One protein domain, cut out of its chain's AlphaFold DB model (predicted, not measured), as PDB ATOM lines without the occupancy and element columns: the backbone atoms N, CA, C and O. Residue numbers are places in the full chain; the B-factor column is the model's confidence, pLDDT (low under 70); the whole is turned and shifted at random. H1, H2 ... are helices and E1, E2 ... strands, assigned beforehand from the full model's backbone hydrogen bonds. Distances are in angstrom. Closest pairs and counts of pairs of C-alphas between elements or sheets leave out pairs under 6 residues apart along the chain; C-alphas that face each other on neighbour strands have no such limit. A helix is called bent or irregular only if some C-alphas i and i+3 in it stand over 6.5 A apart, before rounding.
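AT A GLANCE: This is residues 2 to 40 and 74 to 138 of the 138 residues of the protein "Hypothetical protein" of Timema cristinae (UniProt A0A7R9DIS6). One sheet of four strands is bent sharply across its strands, like a roof with two slopes: E1, E2 and E3 run over the ridge, while E4 runs beside one slope and ends near the ridge. Neither H1 nor H2 is on the sheet; H1 follows E1 at one end of the bent sheet, where residues 32 to 38 stick out, and the short H2 comes before E2 at the other end. The printed part has 104 residues, with two named helices and four named strands in the order E1, H1, H2, E2, E3, E4, and its class is mixed, helices and strands. The mixed sheet has the order E1, E2, E3, E4, with E1 parallel to E2 and the other neighbours antiparallel. The whole is only just extended, close to loose, with a radius of gyration of the C-alphas of 19.7 A and spans of 54 by 39 by 22 A.

IN THESE COORDINATES: The printed part begins at Val 2, and its first named element is strand E1, residues 12 to 24, 29.8 A long from C-alpha 12 at (31.564, -29.187, -41.298) to C-alpha 24 at (24.032, -22.867, -13.116). Helix H1, residues 27 to 36, is 14.1 A long. After the cut, helix H2 has residues 74 to 78. Strand E2, residues 82 to 95, is 33.0 A long, and strand E3, residues 103 to 118, is the longest strand by residues and is 37.9 A long. Strand E4, residues 126 to 137, is 30.6 A long and ends with C-alpha 137 at (31.963, -8.666, -27.329).

HOW THE PARTS SIT: In the twisted sheet, E1 and E4 are the edge strands, and E2 and E3 are inner strands. E1 bends by 79 degrees at residue 17, E2 by 81 degrees at residue 88 and E3 by 84 degrees at residue 108. E1 and E2 are parallel, with 14 degrees between their directions; C-alphas 19 and 90 face each other at 4.4 A, and N 16 and O 86 are within hydrogen-bond range at 2.8 A, as are N 91 and O 19 at 2.8 A. E2, E3 and E4 form a meander, each strand the antiparallel neighbour of the one before. The hairpin of E2 and E3 has 151 degrees between its directions; C-alphas 89 and 108 face each other at 4.5 A, and N 85 and O 112 are 2.8 A apart. In the hairpin of E3 and E4, at 154 degrees, C-alphas 110 and 134 face each other at 4.0 A, and N 113 and O 131 are 2.8 A apart. H1 is not on the sheet and is apart from E2, E3 and E4. H2 is not on the sheet either, and it is apart from E1, E3, E4 and H1. In H1 each O i to N i+4 pair is within hydrogen-bond range; in H2 the count is 0 of 1, and of its O i to N i+3 pairs 0 of 2 are within range.

THE WHOLE: The two C-alphas farthest apart, those of His 7 and Asp 36, are 54.6 A from each other. Residues 41 to 73 are not printed, and C-alphas 40 and 74 are 33.5 A apart across this cut, which lies in the link from H1 to H2. Of the links that are printed whole, E1 to H1 and H2 to E2 are tight, E2 to E3 and E3 to E4 are short, and none is long. The printed part ends at Lys 138, the chain's last residue. The mean pLDDT of the printed part is 71.0, and 43 residues are under 70, among them residues 2 to 10, 74 to 82, 95 to 102 and 118 to 126; the mean of H2 is 53.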
ATOM      1  N   VAL A   2      52.574 -37.082 -44.088       48.03
ATOM      2  CA  VAL A   2      51.432 -36.490 -43.362       48.03
ATOM      3  C   VAL A   2      50.774 -35.493 -44.312       48.03
ATOM      4  O   VAL A   2      51.447 -34.562 -44.748       48.03
ATOM      5  N   LEU A   3      49.518 -35.728 -44.699       54.59
ATOM      6  CA  LEU A   3      48.795 -34.807 -45.575       54.59
ATOM      7  C   LEU A   3      48.523 -33.495 -44.835       54.59
ATOM      8  O   LEU A   3      47.999 -33.494 -43.720       54.59
ATOM      9  N   ASP A   4      48.868 -32.378 -45.469       56.59
ATOM     10  CA  ASP A   4      48.465 -31.056 -45.012       56.59
ATOM     11  C   ASP A   4      46.986 -30.837 -45.337       56.59
ATOM     12  O   ASP A   4      46.607 -30.583 -46.479       56.59
ATOM     13  N   LEU A   5      46.135 -30.985 -44.323       58.91
ATOM     14  CA  LEU A   5      44.695 -30.795 -44.450       58.91
ATOM     15  C   LEU A   5      44.263 -29.351 -44.151       58.91
ATOM     16  O   LEU A   5      43.069 -29.057 -44.190       58.91
ATOM     17  N   SER A   6      45.191 -28.422 -43.906       54.00
ATOM     18  CA  SER A   6      44.833 -27.021 -43.637       54.00
ATOM     19  C   SER A   6      44.261 -26.284 -44.851       54.00
ATOM     20  O   SER A   6      43.579 -25.274 -44.688       54.00
ATOM     21  N   HIS A   7      44.479 -26.832 -46.049       57.84
ATOM     22  CA  HIS A   7      43.874 -26.401 -47.309       57.84
ATOM     23  C   HIS A   7      42.650 -27.238 -47.724       57.84
ATOM     24  O   HIS A   7      42.139 -27.052 -48.826       57.84
ATOM     25  N   SER A   8      42.183 -28.167 -46.885       60.78
ATOM     26  CA  SER A   8      41.023 -29.000 -47.220       60.78
ATOM     27  C   SER A   8      39.713 -28.202 -47.198       60.78
ATOM     28  O   SER A   8      39.526 -27.291 -46.386       60.78
ATOM     29  N   ASP A   9      38.797 -28.556 -48.105       60.91
ATOM     30  CA  ASP A   9      37.453 -27.981 -48.151       60.91
ATOM     31  C   ASP A   9      36.747 -28.160 -46.805       60.91
ATOM     32  O   ASP A   9      36.847 -29.207 -46.162       60.91
ATOM     33  N   THR A  10      36.019 -27.129 -46.372       65.19
ATOM     34  CA  THR A  10      35.278 -27.153 -45.105       65.19
ATOM     35  C   THR A  10      34.310 -28.335 -45.091       65.19
ATOM     36  O   THR A  10      33.345 -28.348 -45.850       65.19
ATOM     37  N   ARG A  11      34.562 -29.323 -44.225       71.50
ATOM     38  CA  ARG A  11      33.744 -30.546 -44.140       71.50
ATOM     39  C   ARG A  11      32.546 -30.396 -43.209       71.50
ATOM     40  O   ARG A  11      31.541 -31.067 -43.406       71.50
ATOM     41  N   LEU A  12      32.643 -29.500 -42.227       72.94
ATOM     42  CA  LEU A  12      31.564 -29.187 -41.298       72.94
ATOM     43  C   LEU A  12      31.444 -27.672 -41.134       72.94
ATOM     44  O   LEU A  12      32.403 -27.002 -40.744       72.94
ATOM     45  N   SER A  13      30.253 -27.151 -41.417       78.62
ATOM     46  CA  SER A  13      29.874 -25.772 -41.126       78.62
ATOM     47  C   SER A  13      28.737 -25.787 -40.112       78.62
ATOM     48  O   SER A  13      27.712 -26.427 -40.333       78.62
ATOM     49  N   VAL A  14      28.946 -25.114 -38.987       79.56
ATOM     50  CA  VAL A  14      27.966 -24.946 -37.918       79.56
ATOM     51  C   VAL A  14      27.590 -23.476 -37.878       79.56
ATOM     52  O   VAL A  14      28.464 -22.632 -37.721       79.56
ATOM     53  N   GLN A  15      26.306 -23.167 -38.013       84.88
ATOM     54  CA  GLN A  15      25.802 -21.810 -37.847       84.88
ATOM     55  C   GLN A  15      24.888 -21.772 -36.624       84.88
ATOM     56  O   GLN A  15      23.936 -22.548 -36.527       84.88
ATOM     57  N   LEU A  16      25.204 -20.902 -35.674       80.56
ATOM     58  CA  LEU A  16      24.475 -20.725 -34.429       80.56
ATOM     59  C   LEU A  16      23.823 -19.343 -34.427       80.56
ATOM     60  O   LEU A  16      24.500 -18.320 -34.346       80.56
ATOM     61  N   ASN A  17      22.493 -19.330 -34.487       81.31
ATOM     62  CA  ASN A  17      21.696 -18.109 -34.473       81.31
ATOM     63  C   ASN A  17      20.897 -18.045 -33.170       81.31
ATOM     64  O   ASN A  17      19.981 -18.841 -32.974       81.31
ATOM     65  N   GLY A  18      21.246 -17.114 -32.281       77.38
ATOM     66  CA  GLY A  18      20.582 -16.958 -30.983       77.38
ATOM     67  C   GLY A  18      20.963 -18.040 -29.970       77.38
ATOM     68  O   GLY A  18      20.112 -18.510 -29.222       77.38
ATOM     69  N   PHE A  19      22.224 -18.480 -29.962       79.25
ATOM     70  CA  PHE A  19      22.693 -19.497 -29.019       79.25
ATOM     71  C   PHE A  19      22.669 -18.964 -27.583       79.25
ATOM     72  O   PHE A  19      23.398 -18.030 -27.266       79.25
ATOM     73  N   GLU A  20      21.886 -19.583 -26.701       80.31
ATOM     74  CA  GLU A  20      21.842 -19.223 -25.283       80.31
ATOM     75  C   GLU A  20      22.292 -20.395 -24.408       80.31
ATOM     76  O   GLU A  20      21.679 -21.464 -24.405       80.31
ATOM     77  N   LEU A  21      23.364 -20.196 -23.638       77.06
ATOM     78  CA  LEU A  21      23.861 -21.182 -22.680       77.06
ATOM     79  C   LEU A  21      23.753 -20.640 -21.262       77.06
ATOM     80  O   LEU A  21      24.411 -19.666 -20.897       77.06
ATOM     81  N   HIS A  22      22.969 -21.332 -20.445       78.56
ATOM     82  CA  HIS A  22      22.798 -21.011 -19.037       78.56
ATOM     83  C   HIS A  22      23.500 -22.058 -18.182       78.56
ATOM     84  O   HIS A  22      23.031 -23.190 -18.050       78.56
ATOM     85  N   VAL A  23      24.623 -21.676 -17.578       74.62
ATOM     86  CA  VAL A  23      25.362 -22.546 -16.665       74.62
ATOM     87  C   VAL A  23      25.030 -22.140 -15.237       74.62
ATOM     88  O   VAL A  23      25.389 -21.054 -14.776       74.62
ATOM     89  N   TYR A  24      24.350 -23.038 -14.528       72.00
ATOM     90  CA  TYR A  24      24.032 -22.867 -13.116       72.00
ATOM     91  C   TYR A  24      24.882 -23.805 -12.274       72.00
ATOM     92  O   TYR A  24      24.788 -25.025 -12.401       72.00
ATOM     93  N   ASN A  25      25.653 -23.245 -11.347       66.00
ATOM     94  CA  ASN A  25      26.327 -24.056 -10.344       66.00
ATOM     95  C   ASN A  25      25.298 -24.508  -9.284       66.00
ATOM     96  O   ASN A  25      24.859 -23.720  -8.445       66.00
ATOM     97  N   ARG A  26      24.888 -25.784  -9.345       69.75
ATOM     98  CA  ARG A  26      23.998 -26.431  -8.363       69.75
ATOM     99  C   ARG A  26      24.731 -27.429  -7.468       69.75
ATOM    100  O   ARG A  26      24.090 -28.343  -6.959       69.75
ATOM    101  N   CYS A  27      26.028 -27.254  -7.219       66.25
ATOM    102  CA  CYS A  27      26.791 -28.214  -6.417       66.25
ATOM    103  C   CYS A  27      26.139 -28.506  -5.052       66.25
ATOM    104  O   CYS A  27      26.093 -29.655  -4.652       66.25
ATOM    105  N   LYS A  28      25.481 -27.530  -4.398       67.12
ATOM    106  CA  LYS A  28      24.729 -27.760  -3.141       67.12
ATOM    107  C   LYS A  28      23.545 -28.733  -3.263       67.12
ATOM    108  O   LYS A  28      23.190 -29.372  -2.281       67.12
ATOM    109  N   LEU A  29      22.880 -28.789  -4.420       70.06
ATOM    110  CA  LEU A  29      21.809 -29.758  -4.681       70.06
ATOM    111  C   LEU A  29      22.408 -31.142  -4.918       70.06
ATOM    112  O   LEU A  29      21.883 -32.112  -4.391       70.06
ATOM    113  N   TYR A  30      23.509 -31.212  -5.668       69.94
ATOM    114  CA  TYR A  30      24.223 -32.465  -5.892       69.94
ATOM    115  C   TYR A  30      24.776 -33.033  -4.585       69.94
ATOM    116  O   TYR A  30      24.528 -34.195  -4.323       69.94
ATOM    117  N   SER A  31      25.341 -32.212  -3.695       70.25
ATOM    118  CA  SER A  31      25.775 -32.663  -2.365       70.25
ATOM    119  C   SER A  31      24.624 -33.181  -1.492       70.25
ATOM    120  O   SER A  31      24.807 -34.123  -0.729       70.25
ATOM    121  N   LYS A  32      23.420 -32.597  -1.599       75.06
ATOM    122  CA  LYS A  32      22.231 -33.121  -0.899       75.06
ATOM    123  C   LYS A  32      21.746 -34.435  -1.494       75.06
ATOM    124  O   LYS A  32      21.426 -35.345  -0.748       75.06
ATOM    125  N   LEU A  33      21.720 -34.543  -2.821       74.38
ATOM    126  CA  LEU A  33      21.386 -35.793  -3.496       74.38
ATOM    127  C   LEU A  33      22.412 -36.878  -3.148       74.38
ATOM    128  O   LEU A  33      22.027 -37.986  -2.822       74.38
ATOM    129  N   GLU A  34      23.705 -36.564  -3.133       76.81
ATOM    130  CA  GLU A  34      24.745 -37.490  -2.680       76.81
ATOM    131  C   GLU A  34      24.478 -37.965  -1.243       76.81
ATOM    132  O   GLU A  34      24.539 -39.161  -0.982       76.81
ATOM    133  N   GLN A  35      24.073 -37.066  -0.340       74.69
ATOM    134  CA  GLN A  35      23.703 -37.419   1.033       74.69
ATOM    135  C   GLN A  35      22.437 -38.292   1.116       74.69
ATOM    136  O   GLN A  35      22.429 -39.278   1.851       74.69
ATOM    137  N   ASP A  36      21.390 -37.967   0.355       79.12
ATOM    138  CA  ASP A  36      20.119 -38.705   0.339       79.12
ATOM    139  C   ASP A  36      20.265 -40.096  -0.306       79.12
ATOM    140  O   ASP A  36      19.594 -41.050   0.087       79.12
ATOM    141  N   PHE A  37      21.160 -40.223  -1.289       81.81
ATOM    142  CA  PHE A  37      21.467 -41.471  -1.991       81.81
ATOM    143  C   PHE A  37      22.678 -42.224  -1.402       81.81
ATOM    144  O   PHE A  37      23.072 -43.246  -1.963       81.81
ATOM    145  N   PHE A  38      23.241 -41.763  -0.275       75.00
ATOM    146  CA  PHE A  38      24.413 -42.347   0.401       75.00
ATOM    147  C   PHE A  38      25.644 -42.535  -0.513       75.00
ATOM    148  O   PHE A  38      26.378 -43.517  -0.404       75.00
ATOM    149  N   LEU A  39      25.867 -41.596  -1.431       68.31
ATOM    150  CA  LEU A  39      27.016 -41.564  -2.334       68.31
ATOM    151  C   LEU A  39      28.172 -40.770  -1.709       68.31
ATOM    152  O   LEU A  39      27.966 -39.809  -0.969       68.31
ATOM    153  N   GLU A  40      29.404 -41.160  -2.027       64.81
ATOM    154  CA  GLU A  40      30.604 -40.439  -1.600       64.81
ATOM    155  C   GLU A  40      30.709 -39.098  -2.353       64.81
ATOM    156  O   GLU A  40      30.616 -39.072  -3.581       64.81
ATOM    157  N   HIS A  74      39.183 -41.989 -32.494       50.28
ATOM    158  CA  HIS A  74      40.003 -41.883 -33.701       50.28
ATOM    159  C   HIS A  74      39.180 -41.573 -34.961       50.28
ATOM    160  O   HIS A  74      39.696 -40.932 -35.872       50.28
ATOM    161  N   SER A  75      37.904 -41.969 -35.012       52.44
ATOM    162  CA  SER A  75      37.094 -41.917 -36.235       52.44
ATOM    163  C   SER A  75      36.412 -40.564 -36.477       52.44
ATOM    164  O   SER A  75      36.376 -40.099 -37.613       52.44
ATOM    165  N   TRP A  76      35.935 -39.869 -35.436       51.66
ATOM    166  CA  TRP A  76      35.351 -38.529 -35.630       51.66
ATOM    167  C   TRP A  76      36.413 -37.445 -35.865       51.66
ATOM    168  O   TRP A  76      36.122 -36.429 -36.492       51.66
ATOM    169  N   ARG A  77      37.648 -37.664 -35.391       54.22
ATOM    170  CA  ARG A  77      38.780 -36.737 -35.564       54.22
ATOM    171  C   ARG A  77      39.361 -36.753 -36.977       54.22
ATOM    172  O   ARG A  77      39.834 -35.716 -37.430       54.22
ATOM    173  N   ASP A  78      39.297 -37.892 -37.663       54.09
ATOM    174  CA  ASP A  78      39.720 -38.028 -39.064       54.09
ATOM    175  C   ASP A  78      38.678 -37.440 -40.038       54.09
ATOM    176  O   ASP A  78      38.999 -37.003 -41.140       54.09
ATOM    177  N   LEU A  79      37.413 -37.352 -39.603       52.97
ATOM    178  CA  LEU A  79      36.315 -36.836 -40.423       52.97
ATOM    179  C   LEU A  79      36.322 -35.310 -40.607       52.97
ATOM    180  O   LEU A  79      35.601 -34.812 -41.475       52.97
ATOM    181  N   ILE A  80      37.057 -34.547 -39.786       58.81
ATOM    182  CA  ILE A  80      36.863 -33.092 -39.738       58.81
ATOM    183  C   ILE A  80      38.179 -32.312 -39.606       58.81
ATOM    184  O   ILE A  80      38.495 -31.779 -38.541       58.81
ATOM    185  N   PRO A  81      38.945 -32.183 -40.702       60.28
ATOM    186  CA  PRO A  81      40.167 -31.384 -40.701       60.28
ATOM    187  C   PRO A  81      39.909 -29.881 -40.565       60.28
ATOM    188  O   PRO A  81      40.784 -29.157 -40.095       60.28
ATOM    189  N   VAL A  82      38.726 -29.405 -40.973       67.88
ATOM    190  CA  VAL A  82      38.346 -27.990 -40.917       67.88
ATOM    191  C   VAL A  82      36.883 -27.853 -40.498       67.88
ATOM    192  O   VAL A  82      35.980 -28.270 -41.229       67.88
ATOM    193  N   ILE A  83      36.661 -27.246 -39.331       79.44
ATOM    194  CA  ILE A  83      35.336 -26.889 -38.810       79.44
ATOM    195  C   ILE A  83      35.200 -25.377 -38.894       79.44
ATOM    196  O   ILE A  83      36.010 -24.644 -38.322       79.44
ATOM    197  N   LYS A  84      34.156 -24.913 -39.578       83.19
ATOM    198  CA  LYS A  84      33.738 -23.512 -39.519       83.19
ATOM    199  C   LYS A  84      32.539 -23.399 -38.600       83.19
ATOM    200  O   LYS A  84      31.544 -24.081 -38.816       83.19
ATOM    201  N   MET A  85      32.640 -22.547 -37.594       80.38
ATOM    202  CA  MET A  85      31.524 -22.176 -36.743       80.38
ATOM    203  C   MET A  85      31.282 -20.677 -36.881       80.38
ATOM    204  O   MET A  85      32.191 -19.879 -36.674       80.38
ATOM    205  N   ASP A  86      30.061 -20.327 -37.247       84.38
ATOM    206  CA  ASP A  86      29.581 -18.960 -37.382       84.38
ATOM    207  C   ASP A  86      28.505 -18.736 -36.317       84.38
ATOM    208  O   ASP A  86      27.560 -19.520 -36.204       84.38
ATOM    209  N   ILE A  87      28.690 -17.719 -35.482       83.06
ATOM    210  CA  ILE A  87      27.750 -17.320 -34.441       83.06
ATOM    211  C   ILE A  87      27.250 -15.925 -34.798       83.06
ATOM    212  O   ILE A  87      27.993 -14.954 -34.674       83.06
ATOM    213  N   SER A  88      25.982 -15.833 -35.193       80.38
ATOM    214  CA  SER A  88      25.343 -14.563 -35.570       80.38
ATOM    215  C   SER A  88      24.684 -13.826 -34.403       80.38
ATOM    216  O   SER A  88      24.227 -12.702 -34.562       80.38
ATOM    217  N   SER A  89      24.530 -14.499 -33.261       82.12
ATOM    218  CA  SER A  89      24.138 -13.924 -31.973       82.12
ATOM    219  C   SER A  89      24.224 -15.024 -30.921       82.12
ATOM    220  O   SER A  89      23.697 -16.123 -31.122       82.12
ATOM    221  N   GLY A  90      24.832 -14.740 -29.775       79.69
ATOM    222  CA  GLY A  90      24.928 -15.677 -28.667       79.69
ATOM    223  C   GLY A  90      25.014 -14.994 -27.308       79.69
ATOM    224  O   GLY A  90      25.582 -13.912 -27.163       79.69
ATOM    225  N   ARG A  91      24.461 -15.650 -26.291       80.69
ATOM    226  CA  ARG A  91      24.520 -15.227 -24.896       80.69
ATOM    227  C   ARG A  91      24.949 -16.396 -24.024       80.69
ATOM    228  O   ARG A  91      24.314 -17.446 -24.003       80.69
ATOM    229  N   VAL A  92      26.007 -16.199 -23.251       79.69
ATOM    230  CA  VAL A  92      26.440 -17.152 -22.229       79.69
ATOM    231  C   VAL A  92      26.255 -16.513 -20.869       79.69
ATOM    232  O   VAL A  92      26.812 -15.457 -20.581       79.69
ATOM    233  N   VAL A  93      25.457 -17.158 -20.028       77.56
ATOM    234  CA  VAL A  93      25.105 -16.665 -18.702       77.56
ATOM    235  C   VAL A  93      25.643 -17.627 -17.656       77.56
ATOM    236  O   VAL A  93      25.185 -18.767 -17.542       77.56
ATOM    237  N   PHE A  94      26.589 -17.148 -16.852       76.19
ATOM    238  CA  PHE A  94      27.044 -17.829 -15.649       76.19
ATOM    239  C   PHE A  94      26.327 -17.229 -14.447       76.19
ATOM    240  O   PHE A  94      26.588 -16.095 -14.037       76.19
ATOM    241  N   GLY A  95      25.397 -18.003 -13.894       65.50
ATOM    242  CA  GLY A  95      24.582 -17.588 -12.762       65.50
ATOM    243  C   GLY A  95      24.830 -18.461 -11.540       65.50
ATOM    244  O   GLY A  95      24.757 -19.689 -11.603       65.50
ATOM    245  N   ASN A  96      25.034 -17.825 -10.388       56.47
ATOM    246  CA  ASN A  96      24.793 -18.457  -9.098       56.47
ATOM    247  C   ASN A  96      23.430 -17.970  -8.597       56.47
ATOM    248  O   ASN A  96      23.246 -16.774  -8.408       56.47
ATOM    249  N   ARG A  97      22.474 -18.877  -8.343       53.72
ATOM    250  CA  ARG A  97      21.123 -18.511  -7.858       53.72
ATOM    251  C   ARG A  97      21.158 -17.674  -6.565       53.72
ATOM    252  O   ARG A  97      20.169 -17.038  -6.229       53.72
ATOM    253  N   LEU A  98      22.267 -17.724  -5.822       48.69
ATOM    254  CA  LEU A  98      22.433 -17.113  -4.503       48.69
ATOM    255  C   LEU A  98      23.259 -15.815  -4.491       48.69
ATOM    256  O   LEU A  98      23.420 -15.244  -3.417       48.69
ATOM    257  N   VAL A  99      23.796 -15.351  -5.626       48.56
ATOM    258  CA  VAL A  99      24.588 -14.108  -5.688       48.56
ATOM    259  C   VAL A  99      24.010 -13.200  -6.784       48.56
ATOM    260  O   VAL A  99      23.771 -13.690  -7.885       48.56
ATOM    261  N   PRO A 100      23.788 -11.892  -6.530       49.81
ATOM    262  CA  PRO A 100      23.233 -10.967  -7.527       49.81
ATOM    263  C   PRO A 100      24.128 -10.751  -8.757       49.81
ATOM    264  O   PRO A 100      23.701 -10.141  -9.734       49.81
ATOM    265  N   THR A 101      25.376 -11.219  -8.719       53.91
ATOM    266  CA  THR A 101      26.328 -11.071  -9.814       53.91
ATOM    267  C   THR A 101      26.192 -12.243 -10.781       53.91
ATOM    268  O   THR A 101      26.614 -13.367 -10.521       53.91
ATOM    269  N   THR A 102      25.564 -11.970 -11.921       68.31
ATOM    270  CA  THR A 102      25.540 -12.873 -13.071       68.31
ATOM    271  C   THR A 102      26.575 -12.376 -14.070       68.31
ATOM    272  O   THR A 102      26.494 -11.230 -14.509       68.31
ATOM    273  N   LEU A 103      27.552 -13.212 -14.425       71.12
ATOM    274  CA  LEU A 103      28.446 -12.907 -15.539       71.12
ATOM    275  C   LEU A 103      27.700 -13.281 -16.821       71.12
ATOM    276  O   LEU A 103      27.488 -14.462 -17.092       71.12
ATOM    277  N   SER A 104      27.262 -12.274 -17.572       78.25
ATOM    278  CA  SER A 104      26.659 -12.455 -18.889       78.25
ATOM    279  C   SER A 104      27.653 -12.008 -19.939       78.25
ATOM    280  O   SER A 104      28.061 -10.855 -19.932       78.25
ATOM    281  N   ILE A 105      27.985 -12.910 -20.848       77.94
ATOM    282  CA  ILE A 105      28.789 -12.631 -22.029       77.94
ATOM    283  C   ILE A 105      27.834 -12.615 -23.213       77.94
ATOM    284  O   ILE A 105      27.122 -13.597 -23.438       77.94
ATOM    285  N   ASN A 106      27.794 -11.511 -23.950       80.31
ATOM    286  CA  ASN A 106      27.028 -11.415 -25.186       80.31
ATOM    287  C   ASN A 106      27.993 -11.278 -26.362       80.31
ATOM    288  O   ASN A 106      28.942 -10.495 -26.332       80.31
ATOM    289  N   VAL A 107      27.729 -12.068 -27.393       80.38
ATOM    290  CA  VAL A 107      28.494 -12.109 -28.634       80.38
ATOM    291  C   VAL A 107      27.514 -11.827 -29.754       80.38
ATOM    292  O   VAL A 107      26.621 -12.634 -30.000       80.38
ATOM    293  N   GLU A 108      27.642 -10.676 -30.403       80.31
ATOM    294  CA  GLU A 108      26.782 -10.340 -31.541       80.31
ATOM    295  C   GLU A 108      27.287 -11.021 -32.812       80.31
ATOM    296  O   GLU A 108      26.490 -11.599 -33.529       80.31
ATOM    297  N   GLU A 109      28.598 -11.060 -33.059       84.00
ATOM    298  CA  GLU A 109      29.138 -11.788 -34.208       84.00
ATOM    299  C   GLU A 109      30.450 -12.485 -33.837       84.00
ATOM    300  O   GLU A 109      31.363 -11.875 -33.269       84.00
ATOM    301  N   ALA A 110      30.566 -13.780 -34.130       81.38
ATOM    302  CA  ALA A 110      31.820 -14.504 -33.979       81.38
ATOM    303  C   ALA A 110      32.010 -15.600 -35.023       81.38
ATOM    304  O   ALA A 110      31.189 -16.493 -35.201       81.38
ATOM    305  N   HIS A 111      33.184 -15.563 -35.640       83.69
ATOM    306  CA  HIS A 111      33.643 -16.486 -36.659       83.69
ATOM    307  C   HIS A 111      34.795 -17.309 -36.110       83.69
ATOM    308  O   HIS A 111      35.872 -16.784 -35.814       83.69
ATOM    309  N   PHE A 112      34.585 -18.615 -36.019       82.94
ATOM    310  CA  PHE A 112      35.584 -19.581 -35.603       82.94
ATOM    311  C   PHE A 112      35.937 -20.490 -36.771       82.94
ATOM    312  O   PHE A 112      35.086 -21.142 -37.374       82.94
ATOM    313  N   VAL A 113      37.228 -20.578 -37.064       82.69
ATOM    314  CA  VAL A 113      37.773 -21.556 -38.000       82.69
ATOM    315  C   VAL A 113      38.754 -22.422 -37.234       82.69
ATOM    316  O   VAL A 113      39.849 -21.985 -36.877       82.69
ATOM    317  N   TYR A 114      38.339 -23.652 -36.971       82.62
ATOM    318  CA  TYR A 114      39.198 -24.695 -36.440       82.62
ATOM    319  C   TYR A 114      39.795 -25.477 -37.606       82.62
ATOM    320  O   TYR A 114      39.082 -25.864 -38.529       82.62
ATOM    321  N   SER A 115      41.103 -25.699 -37.566       77.19
ATOM    322  CA  SER A 115      41.835 -26.469 -38.567       77.19
ATOM    323  C   SER A 115      42.953 -27.284 -37.930       77.19
ATOM    324  O   SER A 115      43.470 -26.924 -36.871       77.19
ATOM    325  N   THR A 116      43.353 -28.370 -38.580       74.31
ATOM    326  CA  THR A 116      44.517 -29.164 -38.180       74.31
ATOM    327  C   THR A 116      45.635 -29.043 -39.212       74.31
ATOM    328  O   THR A 116      45.404 -29.017 -40.420       74.31
ATOM    329  N   LYS A 117      46.872 -28.932 -38.725       71.88
ATOM    330  CA  LYS A 117      48.095 -28.954 -39.534       71.88
ATOM    331  C   LYS A 117      48.953 -30.165 -39.184       71.88
ATOM    332  O   LYS A 117      48.858 -30.669 -38.060       71.88
ATOM    333  N   PRO A 118      49.826 -30.606 -40.105       69.56
ATOM    334  CA  PRO A 118      50.851 -31.581 -39.780       69.56
ATOM    335  C   PRO A 118      51.701 -31.057 -38.619       69.56
ATOM    336  O   PRO A 118      52.058 -29.878 -38.566       69.56
ATOM    337  N   ALA A 119      51.979 -31.933 -37.658       69.81
ATOM    338  CA  ALA A 119      52.774 -31.587 -36.494       69.81
ATOM    339  C   ALA A 119      54.190 -31.140 -36.892       69.81
ATOM    340  O   ALA A 119      54.871 -31.801 -37.676       69.81
ATOM    341  N   ALA A 120      54.646 -30.024 -36.317       65.31
ATOM    342  CA  ALA A 120      56.027 -29.562 -36.469       65.31
ATOM    343  C   ALA A 120      57.011 -30.380 -35.606       65.31
ATOM    344  O   ALA A 120      58.207 -30.419 -35.889       65.31
ATOM    345  N   SER A 121      56.503 -31.040 -34.560       67.56
ATOM    346  CA  SER A 121      57.260 -31.882 -33.633       67.56
ATOM    347  C   SER A 121      56.996 -33.362 -33.898       67.56
ATOM    348  O   SER A 121      55.870 -33.754 -34.185       67.56
ATOM    349  N   ARG A 122      58.018 -34.210 -33.727       61.81
ATOM    350  CA  ARG A 122      57.887 -35.679 -33.823       61.81
ATOM    351  C   ARG A 122      57.090 -36.304 -32.672       61.81
ATOM    352  O   ARG A 122      56.781 -37.488 -32.743       61.81
ATOM    353  N   LEU A 123      56.812 -35.534 -31.619       69.69
ATOM    354  CA  LEU A 123      56.020 -35.973 -30.466       69.69
ATOM    355  C   LEU A 123      54.521 -35.700 -30.639       69.69
ATOM    356  O   LEU A 123      53.718 -36.314 -29.943       69.69
ATOM    357  N   ASP A 124      54.149 -34.826 -31.577       64.31
ATOM    358  CA  ASP A 124      52.758 -34.469 -31.827       64.31
ATOM    359  C   ASP A 124      52.240 -35.202 -33.064       64.31
ATOM    360  O   ASP A 124      52.943 -35.373 -34.059       64.31
ATOM    361  N   HIS A 125      50.980 -35.632 -33.016       65.00
ATOM    362  CA  HIS A 125      50.337 -36.254 -34.173       65.00
ATOM    363  C   HIS A 125      49.822 -35.185 -35.152       65.00
ATOM    364  O   HIS A 125      50.013 -35.300 -36.361       65.00
ATOM    365  N   PHE A 126      49.250 -34.102 -34.614       68.00
ATOM    366  CA  PHE A 126      48.758 -32.945 -35.361       68.00
ATOM    367  C   PHE A 126      48.897 -31.671 -34.531       68.00
ATOM    368  O   PHE A 126      48.912 -31.714 -33.303       68.00
ATOM    369  N   MET A 127      48.940 -30.527 -35.207       74.94
ATOM    370  CA  MET A 127      48.857 -29.216 -34.579       74.94
ATOM    371  C   MET A 127      47.452 -28.646 -34.782       74.94
ATOM    372  O   MET A 127      46.978 -28.537 -35.912       74.94
ATOM    373  N   HIS A 128      46.785 -28.276 -33.692       78.94
ATOM    374  CA  HIS A 128      45.468 -27.646 -33.741       78.94
ATOM    375  C   HIS A 128      45.609 -26.132 -33.916       78.94
ATOM    376  O   HIS A 128      46.319 -25.474 -33.160       78.94
ATOM    377  N   PHE A 129      44.907 -25.576 -34.899       79.88
ATOM    378  CA  PHE A 129      44.868 -24.149 -35.195       79.88
ATOM    379  C   PHE A 129      43.443 -23.633 -35.076       79.88
ATOM    380  O   PHE A 129      42.552 -24.071 -35.800       79.88
ATOM    381  N   ILE A 130      43.246 -22.658 -34.195       80.38
ATOM    382  CA  ILE A 130      41.969 -21.971 -34.021       80.38
ATOM    383  C   ILE A 130      42.173 -20.514 -34.410       80.38
ATOM    384  O   ILE A 130      43.016 -19.824 -33.841       80.38
ATOM    385  N   LYS A 131      41.398 -20.046 -35.385       83.12
ATOM    386  CA  LYS A 131      41.259 -18.625 -35.697       83.12
ATOM    387  C   LYS A 131      39.884 -18.180 -35.234       83.12
ATOM    388  O   LYS A 131      38.888 -18.758 -35.653       83.12
ATOM    389  N   CYS A 132      39.850 -17.172 -34.375       80.44
ATOM    390  CA  CYS A 132      38.624 -16.541 -33.912       80.44
ATOM    391  C   CYS A 132      38.641 -15.077 -34.351       80.44
ATOM    392  O   CYS A 132      39.636 -14.384 -34.135       80.44
ATOM    393  N   LYS A 133      37.552 -14.620 -34.962       82.56
ATOM    394  CA  LYS A 133      37.265 -13.206 -35.187       82.56
ATOM    395  C   LYS A 133      35.895 -12.936 -34.588       82.56
ATOM    396  O   LYS A 133      34.923 -13.507 -35.057       82.56
ATOM    397  N   SER A 134      35.819 -12.091 -33.571       80.44
ATOM    398  CA  SER A 134      34.546 -11.694 -32.971       80.44
ATOM    399  C   SER A 134      34.407 -10.181 -32.995       80.44
ATOM    400  O   SER A 134      35.390  -9.465 -32.798       80.44
ATOM    401  N   GLU A 135      33.194  -9.717 -33.266       76.50
ATOM    402  CA  GLU A 135      32.808  -8.314 -33.255       76.50
ATOM    403  C   GLU A 135      31.755  -8.098 -32.153       76.50
ATOM    404  O   GLU A 135      30.915  -8.961 -31.895       76.50
ATOM    405  N   ASN A 136      31.842  -6.953 -31.466       70.62
ATOM    406  CA  ASN A 136      30.943  -6.554 -30.372       70.62
ATOM    407  C   ASN A 136      30.816  -7.586 -29.230       70.62
ATOM    408  O   ASN A 136      29.727  -8.061 -28.909       70.62
ATOM    409  N   PHE A 137      31.940  -7.894 -28.576       72.50
ATOM    410  CA  PHE A 137      31.963  -8.666 -27.329       72.50
ATOM    411  C   PHE A 137      31.611  -7.762 -26.138       72.50
ATOM    412  O   PHE A 137      32.271  -6.740 -25.932       72.50
ATOM    413  N   LYS A 138      30.574  -8.126 -25.376       67.31
ATOM    414  CA  LYS A 138      30.094  -7.379 -24.201       67.31
ATOM    415  C   LYS A 138      30.013  -8.263 -22.968       67.31
ATOM    416  O   LYS A 138      29.488  -9.396 -23.090       67.31
TER     417      LYS A 138